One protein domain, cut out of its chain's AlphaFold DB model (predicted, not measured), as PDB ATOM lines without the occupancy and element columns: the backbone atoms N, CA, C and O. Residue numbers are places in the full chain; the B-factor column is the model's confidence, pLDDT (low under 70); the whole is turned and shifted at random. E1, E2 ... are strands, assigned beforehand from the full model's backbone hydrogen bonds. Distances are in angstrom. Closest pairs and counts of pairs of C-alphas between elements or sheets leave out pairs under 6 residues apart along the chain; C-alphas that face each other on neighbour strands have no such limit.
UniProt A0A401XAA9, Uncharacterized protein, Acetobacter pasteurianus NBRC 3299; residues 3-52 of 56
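Overview. This is residues 3 to 52 of the 56 residues of an uncharacterized protein of Acetobacter pasteurianus NBRC 3299 (UniProt A0A401XAA9). Little regular structure is here: a small sheet of three antiparallel strands, E2 - E1 - E3, with E1 in the middle and long loops reaching out at opposite ends of it. After E3, residues 43 to 52 fold back as a tail. The printed part has 50 residues, 18 of them in the named strands E1, E2, E3, and no named helix; the class is all strand. It is compact, radius of gyration of the C-alphas 10.4 A, and flat, 31 by 23 by 11 A.

Arrangement. Start at E1, residues 3 to 8, the inner strand. E2, residues 20 to 26, forms a hairpin with it, antiparallel at 148 degrees; look for N 4 and O 24, 2.8 A apart. On E1's other side find E3, residues 38 to 42, antiparallel at 153 degrees, with N 5 and O 41 at 2.9 A. E2 and E3 are apart.

Along the chain. Find C-alpha 3 at (-12.496, 10.000, 102.043); E1 runs 16.9 A from there. E2 spans 16.0 A, and E3 runs 13.9 A to C-alpha 42 at (-12.556, 12.280, 107.544).

Size, cuts and confidence. The C-alphas farthest apart are those of Gly 13 and Glu 29, 31.7 A. Both links are long, 11 residues each. The printed part has no cut, and no printed residue is under 70 in pLDDT.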
ATOM      1  N   ARG A   3     -12.876   8.685 102.566       96.38
ATOM      2  CA  ARG A   3     -12.496  10.000 102.043       96.38
ATOM      3  C   ARG A   3     -12.112  10.922 103.191       96.38
ATOM      4  O   ARG A   3     -12.877  11.151 104.128       96.38
ATOM      5  N   TYR A   4     -10.935  11.501 103.056       97.12
ATOM      6  CA  TYR A   4     -10.414  12.511 103.951       97.12
ATOM      7  C   TYR A   4     -10.123  13.793 103.180       97.12
ATOM      8  O   TYR A   4      -9.683  13.757 102.032       97.12
ATOM      9  N   ILE A   5     -10.339  14.932 103.826       97.62
ATOM     10  CA  ILE A   5      -9.982  16.245 103.293       97.62
ATOM     11  C   ILE A   5      -8.737  16.768 103.992       97.62
ATOM     12  O   ILE A   5      -8.612  16.659 105.211       97.62
ATOM     13  N   VAL A   6      -7.837  17.369 103.223       97.31
ATOM     14  CA  VAL A   6      -6.671  18.081 103.744       97.31
ATOM     15  C   VAL A   6      -6.985  19.566 103.712       97.31
ATOM     16  O   VAL A   6      -7.321  20.110 102.657       97.31
ATOM     17  N   TYR A   7      -6.871  20.220 104.861       97.62
ATOM     18  CA  TYR A   7      -7.158  21.639 105.017       97.62
ATOM     19  C   TYR A   7      -5.992  22.362 105.689       97.62
ATOM     20  O   TYR A   7      -5.191  21.763 106.407       97.62
ATOM     21  N   ARG A   8      -5.883  23.669 105.455       97.38
ATOM     22  CA  ARG A   8      -4.847  24.501 106.076       97.38
ATOM     23  C   ARG A   8      -5.150  24.750 107.544       97.38
ATOM     24  O   ARG A   8      -6.247  25.173 107.875       97.38
ATOM     25  N   ILE A   9      -4.165  24.584 108.414       97.12
ATOM     26  CA  ILE A   9      -4.230  25.080 109.801       97.12
ATOM     27  C   ILE A   9      -3.491  26.412 109.966       97.12
ATOM     28  O   ILE A   9      -3.728  27.133 110.929       97.12
ATOM     29  N   ILE A  10      -2.636  26.766 109.003       95.88
ATOM     30  CA  ILE A  10      -1.927  28.045 108.932       95.88
ATOM     31  C   ILE A  10      -2.208  28.665 107.557       95.88
ATOM     32  O   ILE A  10      -2.099  27.983 106.534       95.88
ATOM     33  N   ALA A  11      -2.587  29.943 107.524       95.56
ATOM     34  CA  ALA A  11      -2.797  30.674 106.273       95.56
ATOM     35  C   ALA A  11      -1.475  30.871 105.509       95.56
ATOM     36  O   ALA A  11      -0.426  31.045 106.128       95.56
ATOM     37  N   ASP A  12      -1.523  30.894 104.173       94.06
ATOM     38  CA  ASP A  12      -0.326  31.073 103.325       94.06
ATOM     39  C   ASP A  12      -0.255  32.428 102.603       94.06
ATOM     40  O   ASP A  12       0.602  32.637 101.749       94.06
ATOM     41  N   GLY A  13      -1.160  33.349 102.940       94.44
ATOM     42  CA  GLY A  13      -1.302  34.658 102.295       94.44
ATOM     43  C   GLY A  13      -2.291  34.675 101.126       94.44
ATOM     44  O   GLY A  13      -2.841  35.731 100.825       94.44
ATOM     45  N   THR A  14      -2.590  33.522 100.527       95.69
ATOM     46  CA  THR A  14      -3.607  33.361  99.469       95.69
ATOM     47  C   THR A  14      -4.854  32.639  99.963       95.69
ATOM     48  O   THR A  14      -5.961  32.937  99.521       95.69
ATOM     49  N   GLN A  15      -4.685  31.681 100.874       96.75
ATOM     50  CA  GLN A  15      -5.745  30.828 101.402       96.75
ATOM     51  C   GLN A  15      -5.757  30.912 102.936       96.75
ATOM     52  O   GLN A  15      -4.694  30.813 103.562       96.75
ATOM     53  N   PRO A  16      -6.934  31.098 103.563       96.44
ATOM     54  CA  PRO A  16      -7.042  31.190 105.014       96.44
ATOM     55  C   PRO A  16      -6.838  29.828 105.697       96.44
ATOM     56  O   PRO A  16      -6.883  28.772 105.062       96.44
ATOM     57  N   ALA A  17      -6.666  29.848 107.023       96.25
ATOM     58  CA  ALA A  17      -6.841  28.642 107.830       96.25
ATOM     59  C   ALA A  17      -8.278  28.109 107.658       96.25
ATOM     60  O   ALA A  17      -9.229  28.880 107.540       96.25
ATOM     61  N   GLY A  18      -8.417  26.790 107.601       96.94
ATOM     62  CA  GLY A  18      -9.645  26.076 107.274       96.94
ATOM     63  C   GLY A  18      -9.828  25.769 105.788       96.94
ATOM     64  O   GLY A  18     -10.649  24.924 105.450       96.94
ATOM     65  N   TYR A  19      -9.068  26.395 104.883       97.75
ATOM     66  CA  TYR A  19      -9.240  26.177 103.445       97.75
ATOM     67  C   TYR A  19      -8.869  24.744 103.036       97.75
ATOM     68  O   TYR A  19      -7.746  24.296 103.294       97.75
ATOM     69  N   VAL A  20      -9.798  24.037 102.387       97.94
ATOM     70  CA  VAL A  20      -9.610  22.668 101.893       97.94
ATOM     71  C   VAL A  20      -8.806  22.699 100.597       97.94
ATOM     72  O   VAL A  20      -9.251  23.234  99.583       97.94
ATOM     73  N   VAL A  21      -7.625  22.084 100.620       97.56
ATOM     74  CA  VAL A  21      -6.676  22.078  99.495       97.56
ATOM     75  C   VAL A  21      -6.639  20.753  98.743       97.56
ATOM     76  O   VAL A  21      -6.197  20.719  97.598       97.56
ATOM     77  N   ASN A  22      -7.062  19.656  99.376       97.44
ATOM     78  CA  ASN A  22      -7.017  18.330  98.768       97.44
ATOM     79  C   ASN A  22      -8.085  17.392  99.352       97.44
ATOM     80  O   ASN A  22      -8.566  17.606 100.466       97.44
ATOM     81  N   ALA A  23      -8.401  16.326  98.619       96.44
ATOM     82  CA  ALA A  23      -9.194  15.195  99.085       96.44
ATOM     83  C   ALA A  23      -8.479  13.889  98.715       96.44
ATOM     84  O   ALA A  23      -8.078  13.698  97.568       96.44
ATOM     85  N   VAL A  24      -8.317  12.991  99.683       95.25
ATOM     86  CA  VAL A  24      -7.595  11.725  99.519       95.25
ATOM     87  C   VAL A  24      -8.446  10.552  99.990       95.25
ATOM     88  O   VAL A  24      -9.256  10.688 100.905       95.25
ATOM     89  N   LEU A  25      -8.247   9.388  99.375       95.88
ATOM     90  CA  LEU A  25      -8.715   8.120  99.924       95.88
ATOM     91  C   LEU A  25      -7.615   7.563 100.819       95.88
ATOM     92  O   LEU A  25      -6.511   7.298 100.347       95.88
ATOM     93  N   TRP A  26      -7.913   7.409 102.104       95.12
ATOM     94  CA  TRP A  26      -6.943   6.977 103.103       95.12
ATOM     95  C   TRP A  26      -7.573   5.959 104.054       95.12
ATOM     96  O   TRP A  26      -8.795   5.892 104.210       95.12
ATOM     97  N   ASP A  27      -6.750   5.094 104.630       92.81
ATOM     98  CA  ASP A  27      -7.174   4.083 105.602       92.81
ATOM     99  C   ASP A  27      -7.187   4.615 107.042       92.81
ATOM    100  O   ASP A  27      -7.835   4.011 107.886       92.81
ATOM    101  N   GLY A  28      -6.541   5.756 107.308       90.81
ATOM    102  CA  GLY A  28      -6.405   6.328 108.650       90.81
ATOM    103  C   GLY A  28      -5.280   5.708 109.486       90.81
ATOM    104  O   GLY A  28      -5.053   6.160 110.604       90.81
ATOM    105  N   GLU A  29      -4.575   4.703 108.957       91.69
ATOM    106  CA  GLU A  29      -3.548   3.930 109.681       91.69
ATOM    107  C   GLU A  29      -2.176   3.959 108.992       91.69
ATOM    108  O   GLU A  29      -1.142   3.899 109.660       91.69
ATOM    109  N   SER A  30      -2.138   4.070 107.660       92.19
ATOM    110  CA  SER A  30      -0.895   4.168 106.891       92.19
ATOM    111  C   SER A  30      -0.070   5.386 107.322       92.19
ATOM    112  O   SER A  30      -0.621   6.450 107.577       92.19
ATOM    113  N   ALA A  31       1.264   5.277 107.293       93.69
ATOM    114  CA  ALA A  31       2.212   6.293 107.789       93.69
ATOM    115  C   ALA A  31       2.261   7.623 106.999       93.69
ATOM    116  O   ALA A  31       3.188   8.417 107.160       93.69
ATOM    117  N   TRP A  32       1.301   7.867 106.113       93.75
ATOM    118  CA  TRP A  32       1.194   9.128 105.400       93.75
ATOM    119  C   TRP A  32       0.660  10.228 106.328       93.75
ATOM    120  O   TRP A  32      -0.267  10.015 107.105       93.75
ATOM    121  N   THR A  33       1.227  11.424 106.209       93.19
ATOM    122  CA  THR A  33       0.794  12.622 106.935       93.19
ATOM    123  C   THR A  33       0.652  13.791 105.964       93.19
ATOM    124  O   THR A  33       1.423  13.876 104.999       93.19
ATOM    125  N   PRO A  34      -0.283  14.730 106.198       94.00
ATOM    126  CA  PRO A  34      -0.368  15.928 105.378       94.00
ATOM    127  C   PRO A  34       0.900  16.797 105.532       94.00
ATOM    128  O   PRO A  34       1.602  16.696 106.542       94.00
ATOM    129  N   PRO A  35       1.215  17.657 104.544       92.94
ATOM    130  CA  PRO A  35       2.333  18.596 104.637       92.94
ATOM    131  C   PRO A  35       2.225  19.556 105.833       92.94
ATOM    132  O   PRO A  35       1.141  19.803 106.361       92.94
ATOM    133  N   ASN A  36       3.353  20.162 106.220       95.50
ATOM    134  CA  ASN A  36       3.396  21.164 107.291       95.50
ATOM    135  C   ASN A  36       2.381  22.299 107.075       95.50
ATOM    136  O   ASN A  36       2.208  22.797 105.964       95.50
ATOM    137  N   GLY A  37       1.742  22.734 108.166       96.44
ATOM    138  CA  GLY A  37       0.709  23.773 108.125       96.44
ATOM    139  C   GLY A  37      -0.647  23.285 107.607       96.44
ATOM    140  O   GLY A  37      -1.545  24.100 107.388       96.44
ATOM    141  N   MET A  38      -0.819  21.972 107.446       97.31
ATOM    142  CA  MET A  38      -2.081  21.341 107.083       97.31
ATOM    143  C   MET A  38      -2.472  20.270 108.098       97.31
ATOM    144  O   MET A  38      -1.636  19.715 108.809       97.31
ATOM    145  N   ALA A  39      -3.764  19.985 108.147       96.44
ATOM    146  CA  ALA A  39      -4.337  18.889 108.903       96.44
ATOM    147  C   ALA A  39      -5.326  18.130 108.021       96.44
ATOM    148  O   ALA A  39      -5.639  18.540 106.898       96.44
ATOM    149  N   ILE A  40      -5.790  16.998 108.530       95.88
ATOM    150  CA  ILE A  40      -6.703  16.125 107.821       95.88
ATOM    151  C   ILE A  40      -7.874  15.735 108.712       95.88
ATOM    152  O   ILE A  40      -7.710  15.548 109.915       95.88
ATOM    153  N   ILE A  41      -9.052  15.596 108.111       95.94
ATOM    154  CA  ILE A  41     -10.240  15.059 108.772       95.94
ATOM    155  C   ILE A  41     -11.026  14.171 107.807       95.94
ATOM    156  O   ILE A  41     -11.070  14.435 106.603       95.94
ATOM    157  N   GLN A  42     -11.636  13.103 108.324       96.12
ATOM    158  CA  GLN A  42     -12.556  12.280 107.544       96.12
ATOM    159  C   GLN A  42     -13.797  13.112 107.218       96.12
ATOM    160  O   GLN A  42     -14.475  13.611 108.119       96.12
ATOM    161  N   ASN A  43     -14.092  13.293 105.933       96.25
ATOM    162  CA  ASN A  43     -15.249  14.072 105.516       96.25
ATOM    163  C   ASN A  43     -15.691  13.699 104.096       96.25
ATOM    164  O   ASN A  43     -14.889  13.687 103.161       96.25
ATOM    165  N   ASN A  44     -16.989  13.440 103.939       94.88
ATOM    166  CA  ASN A  44     -17.594  13.026 102.674       94.88
ATOM    167  C   ASN A  44     -18.375  14.142 101.961       94.88
ATOM    168  O   ASN A  44     -18.828  13.930 100.837       94.88
ATOM    169  N   THR A  45     -18.554  15.307 102.589       96.19
ATOM    170  CA  THR A  45     -19.396  16.398 102.072       96.19
ATOM    171  C   THR A  45     -18.598  17.606 101.588       96.19
ATOM    172  O   THR A  45     -19.048  18.291 100.673       96.19
ATOM    173  N   LEU A  46     -17.418  17.849 102.160       96.69
ATOM    174  CA  LEU A  46     -16.553  18.976 101.815       96.69
ATOM    175  C   LEU A  46     -15.712  18.707 100.561       96.69
ATOM    176  O   LEU A  46     -15.216  17.596 100.323       96.69
ATOM    177  N   ASN A  47     -15.520  19.758  99.775       97.38
ATOM    178  CA  ASN A  47     -14.801  19.772  98.509       97.38
ATOM    179  C   ASN A  47     -13.587  20.704  98.569       97.38
ATOM    180  O   ASN A  47     -13.475  21.570  99.433       97.38
ATOM    181  N   ILE A  48     -12.654  20.517  97.632       97.44
ATOM    182  CA  ILE A  48     -11.511  21.422  97.469       97.44
ATOM    183  C   ILE A  48     -12.040  22.827  97.170       97.44
ATOM    184  O   ILE A  48     -12.869  22.997  96.277       97.44
ATOM    185  N   GLY A  49     -11.551  23.816  97.915       97.25
ATOM    186  CA  GLY A  49     -12.038  25.191  97.862       97.25
ATOM    187  C   GLY A  49     -12.996  25.575  98.986       97.25
ATOM    188  O   GLY A  49     -13.138  26.768  99.260       97.25
ATOM    189  N   ASP A  50     -13.599  24.601  99.670       97.94
ATOM    190  CA  ASP A  50     -14.437  24.875 100.834       97.94
ATOM    191  C   ASP A  50     -13.594  25.372 102.015       97.94
ATOM    192  O   ASP A  50     -12.372  25.207 102.070       97.94
ATOM    193  N   THR A  51     -14.262  25.973 103.000       96.44
ATOM    194  CA  THR A  51     -13.646  26.335 104.281       96.44
ATOM    195  C   THR A  51     -14.232  25.473 105.391       96.44
ATOM    196  O   THR A  51     -15.447  25.408 105.567       96.44
ATOM    197  N   TYR A  52     -13.355  24.820 106.145       95.19
ATOM    198  CA  TYR A  52     -13.676  24.003 107.302       95.19
ATOM    199  C   TYR A  52     -13.223  24.699 108.587       95.19
ATOM    200  O   TYR A  52     -12.055  25.052 108.729       95.19
TER     201      TYR A  52